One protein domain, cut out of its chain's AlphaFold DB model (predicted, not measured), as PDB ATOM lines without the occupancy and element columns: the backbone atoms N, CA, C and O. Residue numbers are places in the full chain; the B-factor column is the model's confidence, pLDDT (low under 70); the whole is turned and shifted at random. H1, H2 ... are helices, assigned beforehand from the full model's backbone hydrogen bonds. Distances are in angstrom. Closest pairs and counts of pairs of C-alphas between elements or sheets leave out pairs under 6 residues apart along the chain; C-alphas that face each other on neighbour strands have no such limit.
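What this domain is: This is residues 2 to 65 of the 163 residues of an uncharacterized protein of Streptomyces sp. F12 (UniProt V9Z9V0). With little regular structure, this is a helical hairpin of H1 and H2 at one end and a looped, unnamed stretch, residues 32 to 65, making the other end. Within that stretch, residues 35 to 36 pair briefly with residues 48 to 49, antiparallel. The printed part has 64 residues, with H1 then H2 and no named strand; the class is all helix, yet the named elements hold only 24 residues. It is compact, with a radius of gyration of the C-alphas of 12.1 A, spanning 32 by 32 by 18 A.

Where its parts are: Find C-alpha 6 at (37.506, -2.724, -42.675); from there H1, residues 6 to 16, runs 15.7 A. H2, residues 19 to 31, runs 18.4 A to C-alpha 31 at (40.531, 4.061, -30.192).

How they stand to each other: Look at Leu 14 and Lys 22, the closest C-alphas of H1 and H2, 5.5 A apart. The helices touch, H2 with residues 22 to 26 alone, at a shallow tilt of 19 degrees, opposite ways. Every O i to N i+4 pair is within hydrogen-bond range in H1, and 8 of 9 in H2.

The domain as a whole: The farthest C-alphas, of Thr 2 and Ala 42, are 37.0 A apart. The printed part has no cut, and the link from H1 to H2 is tight. Check the pLDDT column: residues 2 to 7, 52 to 53, 56 to 59 and 64 to 65 are under 70.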
ATOM      1  N   THR A   2      45.286  -8.924 -49.845       33.75
ATOM      2  CA  THR A   2      44.549  -7.682 -49.587       33.75
ATOM      3  C   THR A   2      43.802  -7.860 -48.272       33.75
ATOM      4  O   THR A   2      43.032  -8.812 -48.133       33.75
ATOM      5  N   ALA A   3      44.077  -7.008 -47.285       34.53
ATOM      6  CA  ALA A   3      43.279  -6.971 -46.066       34.53
ATOM      7  C   ALA A   3      41.803  -6.747 -46.453       34.53
ATOM      8  O   ALA A   3      41.544  -5.969 -47.377       34.53
ATOM      9  N   PRO A   4      40.835  -7.435 -45.820       44.88
ATOM     10  CA  PRO A   4      39.429  -7.150 -46.065       44.88
ATOM     11  C   PRO A   4      39.167  -5.670 -45.774       44.88
ATOM     12  O   PRO A   4      39.703  -5.127 -44.807       44.88
ATOM     13  N   ALA A   5      38.360  -5.020 -46.615       55.84
ATOM     14  CA  ALA A   5      37.932  -3.651 -46.368       55.84
ATOM     15  C   ALA A   5      37.306  -3.590 -44.968       55.84
ATOM     16  O   ALA A   5      36.365  -4.328 -44.661       55.84
ATOM     17  N   VAL A   6      37.874  -2.761 -44.094       60.84
ATOM     18  CA  VAL A   6      37.506  -2.724 -42.675       60.84
ATOM     19  C   VAL A   6      36.087  -2.166 -42.482       60.84
ATOM     20  O   VAL A   6      35.373  -2.604 -41.579       60.84
ATOM     21  N   GLY A   7      35.631  -1.298 -43.393       68.19
ATOM     22  CA  GLY A   7      34.287  -0.709 -43.390       68.19
ATOM     23  C   GLY A   7      33.142  -1.738 -43.375       68.19
ATOM     24  O   GLY A   7      32.334  -1.718 -42.449       68.19
ATOM     25  N   PRO A   8      33.067  -2.682 -44.335       74.81
ATOM     26  CA  PRO A   8      32.040  -3.731 -44.343       74.81
ATOM     27  C   PRO A   8      31.965  -4.580 -43.067       74.81
ATOM     28  O   PRO A   8      30.870  -4.933 -42.628       74.81
ATOM     29  N   VAL A   9      33.110  -4.896 -42.452       75.88
ATOM     30  CA  VAL A   9      33.166  -5.709 -41.225       75.88
ATOM     31  C   VAL A   9      32.648  -4.920 -40.025       75.88
ATOM     32  O   VAL A   9      31.840  -5.440 -39.258       75.88
ATOM     33  N   LEU A  10      33.055  -3.656 -39.882       79.06
ATOM     34  CA  LEU A  10      32.581  -2.789 -38.805       79.06
ATOM     35  C   LEU A  10      31.069  -2.538 -38.903       79.06
ATOM     36  O   LEU A  10      30.362  -2.658 -37.906       79.06
ATOM     37  N   THR A  11      30.555  -2.291 -40.110       77.56
ATOM     38  CA  THR A  11      29.113  -2.143 -40.359       77.56
ATOM     39  C   THR A  11      28.338  -3.409 -39.994       77.56
ATOM     40  O   THR A  11      27.292  -3.333 -39.347       77.56
ATOM     41  N   ALA A  12      28.846  -4.591 -40.358       78.19
ATOM     42  CA  ALA A  12      28.218  -5.858 -39.990       78.19
ATOM     43  C   ALA A  12      28.185  -6.067 -38.467       78.19
ATOM     44  O   ALA A  12      27.164  -6.498 -37.932       78.19
ATOM     45  N   LEU A  13      29.267  -5.716 -37.763       79.44
ATOM     46  CA  LEU A  13      29.330  -5.776 -36.302       79.44
ATOM     47  C   LEU A  13      28.319  -4.818 -35.662       79.44
ATOM     48  O   LEU A  13      27.527  -5.242 -34.826       79.44
ATOM     49  N   LEU A  14      28.277  -3.554 -36.087       79.25
ATOM     50  CA  LEU A  14      27.336  -2.569 -35.548       79.25
ATOM     51  C   LEU A  14      25.869  -2.969 -35.776       79.25
ATOM     52  O   LEU A  14      25.030  -2.723 -34.913       79.25
ATOM     53  N   ASN A  15      25.556  -3.638 -36.887       81.12
ATOM     54  CA  ASN A  15      24.199  -4.114 -37.178       81.12
ATOM     55  C   ASN A  15      23.802  -5.383 -36.405       81.12
ATOM     56  O   ASN A  15      22.613  -5.639 -36.229       81.12
ATOM     57  N   ALA A  16      24.768  -6.188 -35.955       79.62
ATOM     58  CA  ALA A  16      24.515  -7.477 -35.308       79.62
ATOM     59  C   ALA A  16      24.275  -7.384 -33.791       79.62
ATOM     60  O   ALA A  16      23.841  -8.361 -33.176       79.62
ATOM     61  N   PHE A  17      24.575  -6.242 -33.172       80.94
ATOM     62  CA  PHE A  17      24.586  -6.095 -31.720       80.94
ATOM     63  C   PHE A  17      23.569  -5.066 -31.206       80.94
ATOM     64  O   PHE A  17      23.155  -4.158 -31.920       80.94
ATOM     65  N   ASP A  18      23.149  -5.226 -29.947       83.69
ATOM     66  CA  ASP A  18      22.300  -4.257 -29.243       83.69
ATOM     67  C   ASP A  18      23.048  -2.948 -28.937       83.69
ATOM     68  O   ASP A  18      24.270  -2.862 -29.068       83.69
ATOM     69  N   ASP A  19      22.313  -1.920 -28.514       80.50
ATOM     70  CA  ASP A  19      22.864  -0.570 -28.343       80.50
ATOM     71  C   ASP A  19      23.999  -0.507 -27.311       80.50
ATOM     72  O   ASP A  19      24.965   0.223 -27.512       80.50
ATOM     73  N   SER A  20      23.954  -1.345 -26.266       78.44
ATOM     74  CA  SER A  20      25.022  -1.409 -25.260       78.44
ATOM     75  C   SER A  20      26.346  -1.901 -25.850       78.44
ATOM     76  O   SER A  20      27.416  -1.378 -25.541       78.44
ATOM     77  N   ARG A  21      26.281  -2.889 -26.746       83.25
ATOM     78  CA  ARG A  21      27.448  -3.455 -27.427       83.25
ATOM     79  C   ARG A  21      27.896  -2.602 -28.608       83.25
ATOM     80  O   ARG A  21      29.096  -2.537 -28.863       83.25
ATOM     81  N   LYS A  22      26.976  -1.907 -29.287       84.62
ATOM     82  CA  LYS A  22      27.323  -0.912 -30.311       84.62
ATOM     83  C   LYS A  22      28.215   0.180 -29.738       84.62
ATOM     84  O   LYS A  22      29.223   0.484 -30.361       84.62
ATOM     85  N   THR A  23      27.914   0.707 -28.549       84.25
ATOM     86  CA  THR A  23      28.777   1.706 -27.894       84.25
ATOM     87  C   THR A  23      30.201   1.185 -27.709       84.25
ATOM     88  O   THR A  23      31.144   1.843 -28.130       84.25
ATOM     89  N   VAL A  24      30.364  -0.037 -27.189       86.88
ATOM     90  CA  VAL A  24      31.691  -0.650 -26.992       86.88
ATOM     91  C   VAL A  24      32.448  -0.817 -28.315       86.88
ATOM     92  O   VAL A  24      33.651  -0.570 -28.380       86.88
ATOM     93  N   ILE A  25      31.755  -1.232 -29.378       86.38
ATOM     94  CA  ILE A  25      32.347  -1.408 -30.712       86.38
ATOM     95  C   ILE A  25      32.755  -0.057 -31.308       86.38
ATOM     96  O   ILE A  25      33.848   0.054 -31.861       86.38
ATOM     97  N   THR A  26      31.916   0.968 -31.169       84.81
ATOM     98  CA  THR A  26      32.204   2.328 -31.633       84.81
ATOM     99  C   THR A  26      33.387   2.939 -30.882       84.81
ATOM    100  O   THR A  26      34.293   3.473 -31.517       84.81
ATOM    101  N   ASP A  27      33.447   2.792 -29.556       87.56
ATOM    102  CA  ASP A  27      34.569   3.274 -28.741       87.56
ATOM    103  C   ASP A  27      35.883   2.585 -29.134       87.56
ATOM    104  O   ASP A  27      36.915   3.237 -29.303       87.56
ATOM    105  N   ALA A  28      35.848   1.265 -29.356       88.50
ATOM    106  CA  ALA A  28      37.001   0.515 -29.846       88.50
ATOM    107  C   ALA A  28      37.419   0.951 -31.262       88.50
ATOM    108  O   ALA A  28      38.613   1.055 -31.557       88.50
ATOM    109  N   ALA A  29      36.456   1.242 -32.140       87.94
ATOM    110  CA  ALA A  29      36.720   1.742 -33.484       87.94
ATOM    111  C   ALA A  29      37.348   3.148 -33.469       87.94
ATOM    112  O   ALA A  29      38.273   3.402 -34.241       87.94
ATOM    113  N   TYR A  30      36.934   4.032 -32.556       88.25
ATOM    114  CA  TYR A  30      37.605   5.319 -32.343       88.25
ATOM    115  C   TYR A  30      39.028   5.144 -31.811       88.25
ATOM    116  O   TYR A  30      39.963   5.728 -32.356       88.25
ATOM    117  N   ALA A  31      39.219   4.299 -30.795       87.19
ATOM    118  CA  ALA A  31      40.531   4.061 -30.192       87.19
ATOM    119  C   ALA A  31      41.555   3.468 -31.177       87.19
ATOM    120  O   ALA A  31      42.758   3.666 -31.022       87.19
ATOM    121  N   THR A  32      41.081   2.745 -32.193       85.62
ATOM    122  CA  THR A  32      41.911   2.130 -33.241       85.62
ATOM    123  C   THR A  32      42.031   2.985 -34.504       85.62
ATOM    124  O   THR A  32      42.713   2.587 -35.447       85.62
ATOM    125  N   GLY A  33      41.390   4.157 -34.540       84.00
ATOM    126  CA  GLY A  33      41.405   5.063 -35.688       84.00
ATOM    127  C   GLY A  33      40.570   4.598 -36.881       84.00
ATOM    128  O   GLY A  33      40.633   5.249 -37.923       84.00
ATOM    129  N   LEU A  34      39.786   3.522 -36.737       85.00
ATOM    130  CA  LEU A  34      38.855   3.003 -37.748       85.00
ATOM    131  C   LEU A  34      37.625   3.886 -37.936       85.00
ATOM    132  O   LEU A  34      36.987   3.830 -38.984       85.00
ATOM    133  N   LEU A  35      37.302   4.688 -36.925       88.44
ATOM    134  CA  LEU A  35      36.349   5.780 -37.017       88.44
ATOM    135  C   LEU A  35      36.968   7.061 -36.462       88.44
ATOM    136  O   LEU A  35      37.931   7.029 -35.693       88.44
ATOM    137  N   TRP A  36      36.384   8.199 -36.813       87.94
ATOM    138  CA  TRP A  36      36.605   9.470 -36.128       87.94
ATOM    139  C   TRP A  36      35.320  10.314 -36.113       87.94
ATOM    140  O   TRP A  36      34.519  10.216 -37.050       87.94
ATOM    141  N   PRO A  37      35.074  11.101 -35.051       88.69
ATOM    142  CA  PRO A  37      33.852  11.886 -34.932       88.69
ATOM    143  C   PRO A  37      33.959  13.218 -35.673       88.69
ATOM    144  O   PRO A  37      34.995  13.880 -35.615       88.69
ATOM    145  N   CYS A  38      32.879  13.661 -36.320       84.12
ATOM    146  CA  CYS A  38      32.829  15.031 -36.822       84.12
ATOM    147  C   CYS A  38      32.820  16.011 -35.644       84.12
ATOM    148  O   CYS A  38      31.958  15.929 -34.771       84.12
ATOM    149  N   LEU A  39      33.759  16.956 -35.629       82.62
ATOM    150  CA  LEU A  39      33.859  17.956 -34.563       82.62
ATOM    151  C   LEU A  39      33.040  19.233 -34.855       82.62
ATOM    152  O   LEU A  39      33.030  20.155 -34.042       82.62
ATOM    153  N   ASN A  40      32.317  19.289 -35.981       74.25
ATOM    154  CA  ASN A  40      31.331  20.338 -36.243       74.25
ATOM    155  C   ASN A  40      30.036  20.057 -35.467       74.25
ATOM    156  O   ASN A  40      29.289  19.142 -35.815       74.25
ATOM    157  N   SER A  41      29.720  20.886 -34.469       78.25
ATOM    158  CA  SER A  41      28.521  20.734 -33.630       78.25
ATOM    159  C   SER A  41      27.192  20.870 -34.383       78.25
ATOM    160  O   SER A  41      26.160  20.463 -33.855       78.25
ATOM    161  N   ALA A  42      27.192  21.452 -35.586       75.50
ATOM    162  CA  ALA A  42      26.008  21.551 -36.440       75.50
ATOM    163  C   ALA A  42      25.818  20.326 -37.359       75.50
ATOM    164  O   ALA A  42      24.770  20.188 -37.987       75.50
ATOM    165  N   CYS A  43      26.813  19.436 -37.457       73.25
ATOM    166  CA  CYS A  43      26.751  18.260 -38.318       73.25
ATOM    167  C   CYS A  43      26.076  17.081 -37.607       73.25
ATOM    168  O   CYS A  43      26.429  16.717 -36.487       73.25
ATOM    169  N   SER A  44      25.133  16.432 -38.290       78.88
ATOM    170  CA  SER A  44      24.458  15.227 -37.797       78.88
ATOM    171  C   SER A  44      25.272  13.941 -37.990       78.88
ATOM    172  O   SER A  44      24.928  12.908 -37.416       78.88
ATOM    173  N   THR A  45      26.348  13.976 -38.785       79.62
ATOM    174  CA  THR A  45      27.220  12.815 -39.007       79.62
ATOM    175  C   THR A  45      28.173  12.655 -37.833       79.62
ATOM    176  O   THR A  45      29.081  13.457 -37.643       79.62
ATOM    177  N   GLN A  46      27.965  11.604 -37.044       78.12
ATOM    178  CA  GLN A  46      28.718  11.381 -35.809       78.12
ATOM    179  C   GLN A  46      29.952  10.498 -35.983       78.12
ATOM    180  O   GLN A  46      30.836  10.549 -35.137       78.12
ATOM    181  N   SER A  47      30.032   9.703 -37.053       84.38
ATOM    182  CA  SER A  47      31.114   8.737 -37.258       84.38
ATOM    183  C   SER A  47      31.513   8.673 -38.723       84.38
ATOM    184  O   SER A  47      30.696   8.340 -39.577       84.38
ATOM    185  N   ASN A  48      32.781   8.958 -38.991       82.75
ATOM    186  CA  ASN A  48      33.379   8.902 -40.319       82.75
ATOM    187  C   ASN A  48      34.412   7.768 -40.385       82.75
ATOM    188  O   ASN A  48      35.079   7.529 -39.373       82.75
ATOM    189  N   PRO A  49      34.579   7.092 -41.536       81.75
ATOM    190  CA  PRO A  49      35.601   6.060 -41.712       81.75
ATOM    191  C   PRO A  49      37.013   6.566 -41.410       81.75
ATOM    192  O   PRO A  49      37.352   7.715 -41.681       81.75
ATOM    193  N   GLY A  50      37.859   5.697 -40.863       76.12
ATOM    194  CA  GLY A  50      39.224   6.015 -40.451       76.12
ATOM    195  C   GLY A  50      40.130   6.508 -41.576       76.12
ATOM    196  O   GLY A  50      41.014   7.336 -41.355       76.12
ATOM    197  N   GLU A  51      39.885   6.001 -42.776       73.62
ATOM    198  CA  GLU A  51      40.518   6.369 -44.035       73.62
ATOM    199  C   GLU A  51      39.934   7.643 -44.657       73.62
ATOM    200  O   GLU A  51      40.579   8.261 -45.503       73.62
ATOM    201  N   ALA A  52      38.729   8.056 -44.244       67.25
ATOM    202  CA  ALA A  52      38.104   9.262 -44.757       67.25
ATOM    203  C   ALA A  52      38.834  10.488 -44.204       67.25
ATOM    204  O   ALA A  52      38.924  10.684 -42.990       67.25
ATOM    205  N   GLN A  53      39.328  11.330 -45.108       67.12
ATOM    206  CA  GLN A  53      39.938  12.612 -44.749       67.12
ATOM    207  C   GLN A  53      38.885  13.634 -44.296       67.12
ATOM    208  O   GLN A  53      39.193  14.535 -43.516       67.12
ATOM    209  N   LEU A  54      37.640  13.457 -44.752       71.56
ATOM    210  CA  LEU A  54      36.533  14.383 -44.566       71.56
ATOM    211  C   LEU A  54      35.276  13.734 -44.011       71.56
ATOM    212  O   LEU A  54      34.973  12.571 -44.278       71.56
ATOM    213  N   CYS A  55      34.515  14.542 -43.282       77.81
ATOM    214  CA  CYS A  55      33.188  14.198 -42.829       77.81
ATOM    215  C   CYS A  55      32.240  14.158 -44.024       77.81
ATOM    216  O   CYS A  55      32.036  15.181 -44.680       77.81
ATOM    217  N   SER A  56      31.608  13.011 -44.273       67.25
ATOM    218  CA  SER A  56      30.693  12.846 -45.410       67.25
ATOM    219  C   SER A  56      29.447  13.733 -45.316       67.25
ATOM    220  O   SER A  56      28.811  13.999 -46.327       67.25
ATOM    221  N   GLY A  57      29.090  14.183 -44.109       69.19
ATOM    222  CA  GLY A  57      27.911  15.016 -43.876       69.19
ATOM    223  C   GLY A  57      28.153  16.522 -43.871       69.19
ATOM    224  O   GLY A  57      27.189  17.269 -43.955       69.19
ATOM    225  N   CYS A  58      29.385  17.011 -43.721       66.19
ATOM    226  CA  CYS A  58      29.623  18.465 -43.714       66.19
ATOM    227  C   CYS A  58      30.982  18.909 -44.260       66.19
ATOM    228  O   CYS A  58      31.266  20.101 -44.245       66.19
ATOM    229  N   GLY A  59      31.846  17.990 -44.699       67.12
ATOM    230  CA  GLY A  59      33.152  18.331 -45.270       67.12
ATOM    231  C   GLY A  59      34.165  18.899 -44.272       67.12
ATOM    232  O   GLY A  59      35.131  19.530 -44.685       67.12
ATOM    233  N   TYR A  60      33.960  18.698 -42.967       74.00
ATOM    234  CA  TYR A  60      34.964  19.017 -41.946       74.00
ATOM    235  C   TYR A  60      35.976  17.886 -41.823       74.00
ATOM    236  O   TYR A  60      35.612  16.734 -42.018       74.00
ATOM    237  N   ASP A  61      37.218  18.203 -41.500       71.69
ATOM    238  CA  ASP A  61      38.284  17.256 -41.223       71.69
ATOM    239  C   ASP A  61      38.226  16.716 -39.781       71.69
ATOM    240  O   ASP A  61      37.390  17.099 -38.950       71.69
ATOM    241  N   ARG A  62      39.171  15.824 -39.465       77.94
ATOM    242  CA  ARG A  62      39.304  15.172 -38.148       77.94
ATOM    243  C   ARG A  62      39.673  16.139 -37.018       77.94
ATOM    244  O   ARG A  62      39.578  15.768 -35.852       77.94
ATOM    245  N   THR A  63      40.110  17.353 -37.351       73.56
ATOM    246  CA  THR A  63      40.482  18.411 -36.403       73.56
ATOM    247  C   THR A  63      39.355  19.413 -36.164       73.56
ATOM    248  O   THR A  63      39.504  20.323 -35.351       73.56
ATOM    249  N   GLY A  64      38.198  19.217 -36.806       66.69
ATOM    250  CA  GLY A  64      37.047  20.102 -36.656       66.69
ATOM    251  C   GLY A  64      37.175  21.392 -37.427       66.69
ATOM    252  O   GLY A  64      36.433  22.339 -37.168       66.69
ATOM    253  N   LYS A  65      38.086  21.417 -38.390       56.34
ATOM    254  CA  LYS A  65      38.140  22.473 -39.376       56.34
ATOM    255  C   LYS A  65      37.300  22.026 -40.561       56.34
ATOM    256  O   LYS A  65      37.346  20.847 -40.901       56.34
TER     257      LYS A  65